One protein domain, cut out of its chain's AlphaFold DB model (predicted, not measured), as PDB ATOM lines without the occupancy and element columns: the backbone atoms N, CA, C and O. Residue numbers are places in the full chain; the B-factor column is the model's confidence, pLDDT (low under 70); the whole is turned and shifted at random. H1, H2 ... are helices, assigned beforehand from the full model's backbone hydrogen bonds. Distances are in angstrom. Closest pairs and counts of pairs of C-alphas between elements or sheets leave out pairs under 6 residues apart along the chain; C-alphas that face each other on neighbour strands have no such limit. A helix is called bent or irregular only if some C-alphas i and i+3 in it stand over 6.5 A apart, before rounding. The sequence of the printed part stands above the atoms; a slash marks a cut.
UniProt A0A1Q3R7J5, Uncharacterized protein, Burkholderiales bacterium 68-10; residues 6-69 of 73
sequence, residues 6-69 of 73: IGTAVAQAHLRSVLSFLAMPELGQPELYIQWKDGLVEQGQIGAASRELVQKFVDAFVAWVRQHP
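This is residues 6 to 69 of the 73 residues of an uncharacterized protein of Burkholderiales bacterium 68-10 (UniProt A0A1Q3R7J5). Two separate helices, H1 and H2, point nearly the same way with a gap between them, and the long link, residues 22 to 47, folds back through that gap from the end of H1 to the start of H2. Near the start of H2 the link makes a small loop with a short strand-like pairing. The printed part has 64 residues with two named helices, H1 then H2, and no named strand; the class is all helix, with 36 residues in the helices. The whole is loose, with a radius of gyration of the C-alphas of 13.6 A, and spans 37 by 27 by 18 A.

Start with H1, residues 6 to 21, where every O i to N i+4 pair is within hydrogen-bond range. Residues 17 to 23, of which 17 to 21 belong to H1, stand free. Go on along the link to residues 41 to 42, which pair antiparallel with residues 45 to 46. Next comes H2, residues 48 to 67, with 14 of 16 such pairs within range. H1 and H2 are apart, with no C-alpha of the one within 8 A of the other.

Find C-alpha 6 at (117.229, 170.524, 176.368); from there H1 runs 22.9 A to C-alpha 21 at (96.075, 177.730, 181.329). H2 runs 29.7 A from C-alpha 48 to C-alpha 67 at (105.352, 194.202, 190.307). It is irregular, with C-alphas 49 and 52 7.7 A apart, and has a kink of 26 degrees near residue 55.

Look at Ala 23 and Gln 43 for the two C-alphas farthest apart, 37.6 A. The link from H1 to H2 is long, with 26 residues. The printed part has no cut. Its mean pLDDT is 84.6, and residues 6 to 8 are under 70.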
ATOM      1  N   ILE A   6     118.445 170.947 177.073       65.25
ATOM      2  CA  ILE A   6     117.229 170.524 176.368       65.25
ATOM      3  C   ILE A   6     116.177 169.986 177.353       65.25
ATOM      4  O   ILE A   6     114.991 170.263 177.201       65.25
ATOM      5  N   GLY A   7     116.595 169.252 178.390       65.94
ATOM      6  CA  GLY A   7     115.693 168.737 179.422       65.94
ATOM      7  C   GLY A   7     115.072 169.856 180.260       65.94
ATOM      8  O   GLY A   7     113.874 169.822 180.536       65.94
ATOM      9  N   THR A   8     115.853 170.888 180.598       69.81
ATOM     10  CA  THR A   8     115.324 172.078 181.281       69.81
ATOM     11  C   THR A   8     114.427 172.912 180.374       69.81
ATOM     12  O   THR A   8     113.408 173.406 180.847       69.81
ATOM     13  N   ALA A   9     114.716 172.991 179.071       72.06
ATOM     14  CA  ALA A   9     113.854 173.691 178.123       72.06
ATOM     15  C   ALA A   9     112.464 173.063 177.967       72.06
ATOM     16  O   ALA A   9     111.458 173.767 178.035       72.06
ATOM     17  N   VAL A  10     112.386 171.736 177.841       76.38
ATOM     18  CA  VAL A  10     111.095 171.030 177.752       76.38
ATOM     19  C   VAL A  10     110.289 171.184 179.044       76.38
ATOM     20  O   VAL A  10     109.085 171.436 178.991       76.38
ATOM     21  N   ALA A  11     110.943 171.094 180.206       77.88
ATOM     22  CA  ALA A  11     110.285 171.308 181.494       77.88
ATOM     23  C   ALA A  11     109.737 172.740 181.636       77.88
ATOM     24  O   ALA A  11     108.615 172.921 182.110       77.88
ATOM     25  N   GLN A  12     110.491 173.748 181.185       79.12
ATOM     26  CA  GLN A  12     110.052 175.144 181.214       79.12
ATOM     27  C   GLN A  12     108.887 175.414 180.269       79.12
ATOM     28  O   GLN A  12     107.909 176.029 180.686       79.12
ATOM     29  N   ALA A  13     108.945 174.912 179.034       80.88
ATOM     30  CA  ALA A  13     107.849 175.049 178.079       80.88
ATOM     31  C   ALA A  13     106.559 174.388 178.597       80.88
ATOM     32  O   ALA A  13     105.473 174.959 178.483       80.88
ATOM     33  N   HIS A  14     106.677 173.216 179.229       84.38
ATOM     34  CA  HIS A  14     105.541 172.544 179.854       84.38
ATOM     35  C   HIS A  14     104.964 173.348 181.029       84.38
ATOM     36  O   HIS A  14     103.755 173.561 181.088       84.38
ATOM     37  N   LEU A  15     105.811 173.840 181.942       82.12
ATOM     38  CA  LEU A  15     105.367 174.672 183.064       82.12
ATOM     39  C   LEU A  15     104.662 175.947 182.580       82.12
ATOM     40  O   LEU A  15     103.615 176.299 183.118       82.12
ATOM     41  N   ARG A  16     105.193 176.596 181.536       84.94
ATOM     42  CA  ARG A  16     104.589 177.784 180.920       84.94
ATOM     43  C   ARG A  16     103.170 177.505 180.432       84.94
ATOM     44  O   ARG A  16     102.247 178.241 180.747       84.94
ATOM     45  N   SER A  17     102.983 176.384 179.738       84.69
ATOM     46  CA  SER A  17     101.662 175.957 179.271       84.69
ATOM     47  C   SER A  17     100.652 175.814 180.423       84.69
ATOM     48  O   SER A  17      99.520 176.287 180.319       84.69
ATOM     49  N   VAL A  18     101.070 175.231 181.557       86.38
ATOM     50  CA  VAL A  18     100.210 175.080 182.746       86.38
ATOM     51  C   VAL A  18      99.864 176.434 183.375       86.38
ATOM     52  O   VAL A  18      98.700 176.676 183.689       86.38
ATOM     53  N   LEU A  19     100.844 177.325 183.557       83.00
ATOM     54  CA  LEU A  19     100.619 178.648 184.156       83.00
ATOM     55  C   LEU A  19      99.691 179.515 183.298       83.00
ATOM     56  O   LEU A  19      98.759 180.123 183.829       83.00
ATOM     57  N   SER A  20      99.881 179.489 181.979       82.25
ATOM     58  CA  SER A  20      99.023 180.177 181.016       82.25
ATOM     59  C   SER A  20      97.588 179.653 181.069       82.25
ATOM     60  O   SER A  20      96.646 180.445 181.089       82.25
ATOM     61  N   PHE A  21      97.402 178.329 181.162       84.00
ATOM     62  CA  PHE A  21      96.075 177.730 181.329       84.00
ATOM     63  C   PHE A  21      95.376 178.202 182.614       84.00
ATOM     64  O   PHE A  21      94.167 178.425 182.615       84.00
ATOM     65  N   LEU A  22      96.132 178.404 183.696       85.38
ATOM     66  CA  LEU A  22      95.620 178.891 184.982       85.38
ATOM     67  C   LEU A  22      95.507 180.424 185.069       85.38
ATOM     68  O   LEU A  22      95.205 180.943 186.144       85.38
ATOM     69  N   ALA A  23      95.751 181.151 183.972       82.62
ATOM     70  CA  ALA A  23      95.796 182.615 183.933       82.62
ATOM     71  C   ALA A  23      96.734 183.225 184.998       82.62
ATOM     72  O   ALA A  23      96.487 184.314 185.523       82.62
ATOM     73  N   MET A  24      97.809 182.509 185.338       82.31
ATOM     74  CA  MET A  24      98.804 182.983 186.290       82.31
ATOM     75  C   MET A  24      99.765 183.961 185.609       82.31
ATOM     76  O   MET A  24     100.116 183.772 184.445       82.31
ATOM     77  N   PRO A  25     100.226 185.003 186.317       81.94
ATOM     78  CA  PRO A  25     101.265 185.872 185.794       81.94
ATOM     79  C   PRO A  25     102.576 185.073 185.671       81.94
ATOM     80  O   PRO A  25     102.930 184.296 186.558       81.94
ATOM     81  N   GLU A  26     103.314 185.288 184.578       84.81
ATOM     82  CA  GLU A  26     104.568 184.585 184.280       84.81
ATOM     83  C   GLU A  26     105.730 185.557 184.036       84.81
ATOM     84  O   GLU A  26     105.557 186.619 183.431       84.81
ATOM     85  N   LEU A  27     106.947 185.161 184.423       84.88
ATOM     86  CA  LEU A  27     108.165 185.842 183.989       84.88
ATOM     87  C   LEU A  27     108.530 185.377 182.568       84.88
ATOM     88  O   LEU A  27     108.925 184.232 182.350       84.88
ATOM     89  N   GLY A  28     108.378 186.260 181.580       80.38
ATOM     90  CA  GLY A  28     108.714 185.961 180.182       80.38
ATOM     91  C   GLY A  28     110.219 185.832 179.924       80.38
ATOM     92  O   GLY A  28     110.629 184.970 179.153       80.38
ATOM     93  N   GLN A  29     111.031 186.669 180.577       80.88
ATOM     94  CA  GLN A  29     112.493 186.736 180.462       80.88
ATOM     95  C   GLN A  29     113.092 187.288 181.770       80.88
ATOM     96  O   GLN A  29     112.444 188.123 182.404       80.88
ATOM     97  N   PRO A  30     114.324 186.908 182.157       81.94
ATOM     98  CA  PRO A  30     115.220 185.970 181.476       81.94
ATOM     99  C   PRO A  30     114.805 184.502 181.663       81.94
ATOM    100  O   PRO A  30     114.281 184.123 182.710       81.94
ATOM    101  N   GLU A  31     115.075 183.662 180.663       82.19
ATOM    102  CA  GLU A  31     114.940 182.201 180.780       82.19
ATOM    103  C   GLU A  31     116.198 181.581 181.412       82.19
ATOM    104  O   GLU A  31     117.325 181.927 181.051       82.19
ATOM    105  N   LEU A  32     116.022 180.653 182.360       83.56
ATOM    106  CA  LEU A  32     117.126 180.007 183.082       83.56
ATOM    107  C   LEU A  32     117.264 178.534 182.685       83.56
ATOM    108  O   LEU A  32     116.696 177.655 183.328       83.56
ATOM    109  N   TYR A  33     118.048 178.236 181.656       81.88
ATOM    110  CA  TYR A  33     118.321 176.852 181.259       81.88
ATOM    111  C   TYR A  33     119.562 176.313 181.968       81.88
ATOM    112  O   TYR A  33     120.694 176.655 181.627       81.88
ATOM    113  N   ILE A  34     119.360 175.440 182.955       80.12
ATOM    114  CA  ILE A  34     120.468 174.786 183.656       80.12
ATOM    115  C   ILE A  34     120.838 173.505 182.907       80.12
ATOM    116  O   ILE A  34     120.028 172.592 182.751       80.12
ATOM    117  N   GLN A  35     122.084 173.429 182.451       80.44
ATOM    118  CA  GLN A  35     122.718 172.180 182.041       80.44
ATOM    119  C   GLN A  35     123.582 171.703 183.199       80.44
ATOM    120  O   GLN A  35     124.462 172.452 183.600       80.44
ATOM    121  N   TRP A  36     123.375 170.484 183.701       79.69
ATOM    122  CA  TRP A  36     124.185 169.967 184.805       79.69
ATOM    123  C   TRP A  36     125.664 169.860 184.407       79.69
ATOM    124  O   TRP A  36     125.991 169.255 183.384       79.69
ATOM    125  N   LYS A  37     126.539 170.478 185.203       79.25
ATOM    126  CA  LYS A  37     127.999 170.506 185.050       79.25
ATOM    127  C   LYS A  37     128.643 170.566 186.436       79.25
ATOM    128  O   LYS A  37     128.006 171.015 187.393       79.25
ATOM    129  N   ASP A  38     129.900 170.150 186.524       83.56
ATOM    130  CA  ASP A  38     130.677 170.267 187.758       83.56
ATOM    131  C   ASP A  38     130.819 171.737 188.183       83.56
ATOM    132  O   ASP A  38     130.918 172.640 187.348       83.56
ATOM    133  N   GLY A  39     130.782 171.985 189.495       84.69
ATOM    134  CA  GLY A  39     130.913 173.328 190.072       84.69
ATOM    135  C   GLY A  39     129.648 174.195 190.028       84.69
ATOM    136  O   GLY A  39     129.691 175.346 190.464       84.69
ATOM    137  N   LEU A  40     128.509 173.686 189.531       85.69
ATOM    138  CA  LEU A  40     127.224 174.397 189.653       85.69
ATOM    139  C   LEU A  40     126.671 174.347 191.074       85.69
ATOM    140  O   LEU A  40     126.080 175.323 191.537       85.69
ATOM    141  N   VAL A  41     126.837 173.207 191.740       87.56
ATOM    142  CA  VAL A  41     126.436 172.992 193.127       87.56
ATOM    143  C   VAL A  41     127.613 172.377 193.863       87.56
ATOM    144  O   VAL A  41     128.123 171.335 193.462       87.56
ATOM    145  N   GLU A  42     128.030 173.015 194.948       89.94
ATOM    146  CA  GLU A  42     129.136 172.569 195.790       89.94
ATOM    147  C   GLU A  42     128.604 172.423 197.212       89.94
ATOM    148  O   GLU A  42     128.119 173.388 197.796       89.94
ATOM    149  N   GLN A  43     128.622 171.203 197.760       90.62
ATOM    150  CA  GLN A  43     128.131 170.923 199.120       90.62
ATOM    151  C   GLN A  43     126.687 171.416 199.378       90.62
ATOM    152  O   GLN A  43     126.355 171.899 200.457       90.62
ATOM    153  N   GLY A  44     125.816 171.320 198.366       85.56
ATOM    154  CA  GLY A  44     124.428 171.794 198.447       85.56
ATOM    155  C   GLY A  44     124.260 173.316 198.343       85.56
ATOM    156  O   GLY A  44     123.142 173.806 198.469       85.56
ATOM    157  N   GLN A  45     125.340 174.061 198.097       90.44
ATOM    158  CA  GLN A  45     125.332 175.505 197.863       90.44
ATOM    159  C   GLN A  45     125.497 175.827 196.379       90.44
ATOM    160  O   GLN A  45     125.999 175.014 195.605       90.44
ATOM    161  N   ILE A  46     125.116 177.045 195.988       90.06
ATOM    162  CA  ILE A  46     125.385 177.585 194.649       90.06
ATOM    163  C   ILE A  46     126.904 177.704 194.472       90.06
ATOM    164  O   ILE A  46     127.550 178.555 195.100       90.06
ATOM    165  N   GLY A  47     127.447 176.841 193.615       91.81
ATOM    166  CA  GLY A  47     128.863 176.811 193.281       91.81
ATOM    167  C   GLY A  47     129.276 177.993 192.406       91.81
ATOM    168  O   GLY A  47     128.445 178.709 191.832       91.81
ATOM    169  N   ALA A  48     130.582 178.232 192.305       91.44
ATOM    170  CA  ALA A  48     131.112 179.398 191.595       91.44
ATOM    171  C   ALA A  48     130.679 179.459 190.117       91.44
ATOM    172  O   ALA A  48     130.429 180.547 189.597       91.44
ATOM    173  N   ALA A  49     130.522 178.305 189.458       87.06
ATOM    174  CA  ALA A  49     130.194 178.231 188.035       87.06
ATOM    175  C   ALA A  49     128.738 178.616 187.707       87.06
ATOM    176  O   ALA A  49     128.435 178.937 186.559       87.06
ATOM    177  N   SER A  50     127.829 178.583 188.687       89.38
ATOM    178  CA  SER A  50     126.411 178.934 188.508       89.38
ATOM    179  C   SER A  50     126.032 180.276 189.138       89.38
ATOM    180  O   SER A  50     124.970 180.814 188.826       89.38
ATOM    181  N   ARG A  51     126.889 180.830 190.005       90.31
ATOM    182  CA  ARG A  51     126.570 181.974 190.868       90.31
ATOM    183  C   ARG A  51     126.045 183.189 190.120       90.31
ATOM    184  O   ARG A  51     124.987 183.694 190.472       90.31
ATOM    185  N   GLU A  52     126.752 183.645 189.092       90.19
ATOM    186  CA  GLU A  52     126.346 184.838 188.339       90.19
ATOM    187  C   GLU A  52     125.015 184.623 187.604       90.19
ATOM    188  O   GLU A  52     124.134 185.482 187.636       90.19
ATOM    189  N   LEU A  53     124.850 183.458 186.973       88.88
ATOM    190  CA  LEU A  53     123.642 183.106 186.230       88.88
ATOM    191  C   LEU A  53     122.419 183.036 187.156       88.88
ATOM    192  O   LEU A  53     121.384 183.634 186.860       88.88
ATOM    193  N   VAL A  54     122.547 182.328 188.281       90.56
ATOM    194  CA  VAL A  54     121.469 182.194 189.267       90.56
ATOM    195  C   VAL A  54     121.151 183.547 189.898       90.56
ATOM    196  O   VAL A  54     119.976 183.880 190.019       90.56
ATOM    197  N   GLN A  55     122.162 184.357 190.232       93.00
ATOM    198  CA  GLN A  55     121.944 185.682 190.813       93.00
ATOM    199  C   GLN A  55     121.138 186.585 189.871       93.00
ATOM    200  O   GLN A  55     120.114 187.121 190.282       93.00
ATOM    201  N   LYS A  56     121.520 186.674 188.588       91.56
ATOM    202  CA  LYS A  56     120.782 187.468 187.588       91.56
ATOM    203  C   LYS A  56     119.323 187.035 187.458       91.56
ATOM    204  O   LYS A  56     118.436 187.879 187.346       91.56
ATOM    205  N   PHE A  57     119.067 185.725 187.468       91.31
ATOM    206  CA  PHE A  57     117.705 185.204 187.408       91.31
ATOM    207  C   PHE A  57     116.904 185.550 188.669       91.31
ATOM    208  O   PHE A  57     115.777 186.026 188.561       91.31
ATOM    209  N   VAL A  58     117.482 185.348 189.857       92.38
ATOM    210  CA  VAL A  58     116.826 185.662 191.136       92.38
ATOM    211  C   VAL A  58     116.521 187.156 191.239       92.38
ATOM    212  O   VAL A  58     115.416 187.512 191.639       92.38
ATOM    213  N   ASP A  59     117.438 188.028 190.817       94.31
ATOM    214  CA  ASP A  59     117.227 189.479 190.816       94.31
ATOM    215  C   ASP A  59     116.036 189.872 189.929       94.31
ATOM    216  O   ASP A  59     115.147 190.614 190.362       94.31
ATOM    217  N   ALA A  60     115.972 189.326 188.709       91.75
ATOM    218  CA  ALA A  60     114.858 189.552 187.792       91.75
ATOM    219  C   ALA A  60     113.535 188.990 188.341       91.75
ATOM    220  O   ALA A  60     112.501 189.656 188.275       91.75
ATOM    221  N   PHE A  61     113.569 187.796 188.936       89.25
ATOM    222  CA  PHE A  61     112.401 187.167 189.543       89.25
ATOM    223  C   PHE A  61     111.858 187.986 190.717       89.25
ATOM    224  O   PHE A  61     110.663 188.271 190.769       89.25
ATOM    225  N   VAL A  62     112.722 188.449 191.625       92.31
ATOM    226  CA  VAL A  62     112.324 189.305 192.754       92.31
ATOM    227  C   VAL A  62     111.736 190.627 192.258       92.31
ATOM    228  O   VAL A  62     110.708 191.075 192.772       92.31
ATOM    229  N   ALA A  63     112.352 191.253 191.250       91.75
ATOM    230  CA  ALA A  63     111.827 192.477 190.648       91.75
ATOM    231  C   ALA A  63     110.440 192.264 190.025       91.75
ATOM    232  O   ALA A  63     109.572 193.131 190.134       91.75
ATOM    233  N   TRP A  64     110.216 191.108 189.404       90.81
ATOM    234  CA  TRP A  64     108.936 190.750 188.806       90.81
ATOM    235  C   TRP A  64     107.853 190.462 189.853       90.81
ATOM    236  O   TRP A  64     106.755 191.006 189.736       90.81
ATOM    237  N   VAL A  65     108.160 189.704 190.914       89.31
ATOM    238  CA  VAL A  65     107.217 189.420 192.016       89.31
ATOM    239  C   VAL A  65     106.740 190.716 192.670       89.31
ATOM    240  O   VAL A  65     105.555 190.869 192.951       89.31
ATOM    241  N   ARG A  66     107.638 191.691 192.866       89.12
ATOM    242  CA  ARG A  66     107.281 193.009 193.423       89.12
ATOM    243  C   ARG A  66     106.279 193.785 192.563       89.12
ATOM    244  O   ARG A  66     105.513 194.570 193.106       89.12
ATOM    245  N   GLN A  67     106.294 193.579 191.247       85.69
ATOM    246  CA  GLN A  67     105.352 194.202 190.307       85.69
ATOM    247  C   GLN A  67     104.028 193.435 190.203       85.69
ATOM    248  O   GLN A  67     103.032 193.994 189.754       85.69
ATOM    249  N   HIS A  68     104.010 192.176 190.647       82.62
ATOM    250  CA  HIS A  68     102.850 191.289 190.611       82.62
ATOM    251  C   HIS A  68     102.538 190.745 192.014       82.62
ATOM    252  O   HIS A  68     102.540 189.523 192.203       82.62
ATOM    253  N   PRO A  69     102.284 191.608 193.022       71.06
ATOM    254  CA  PRO A  69     101.821 191.125 194.313       71.06
ATOM    255  C   PRO A  69     100.525 190.353 194.067       71.06
ATOM    256  O   PRO A  69      99.572 190.896 193.501       71.06
TER     257      PRO A  69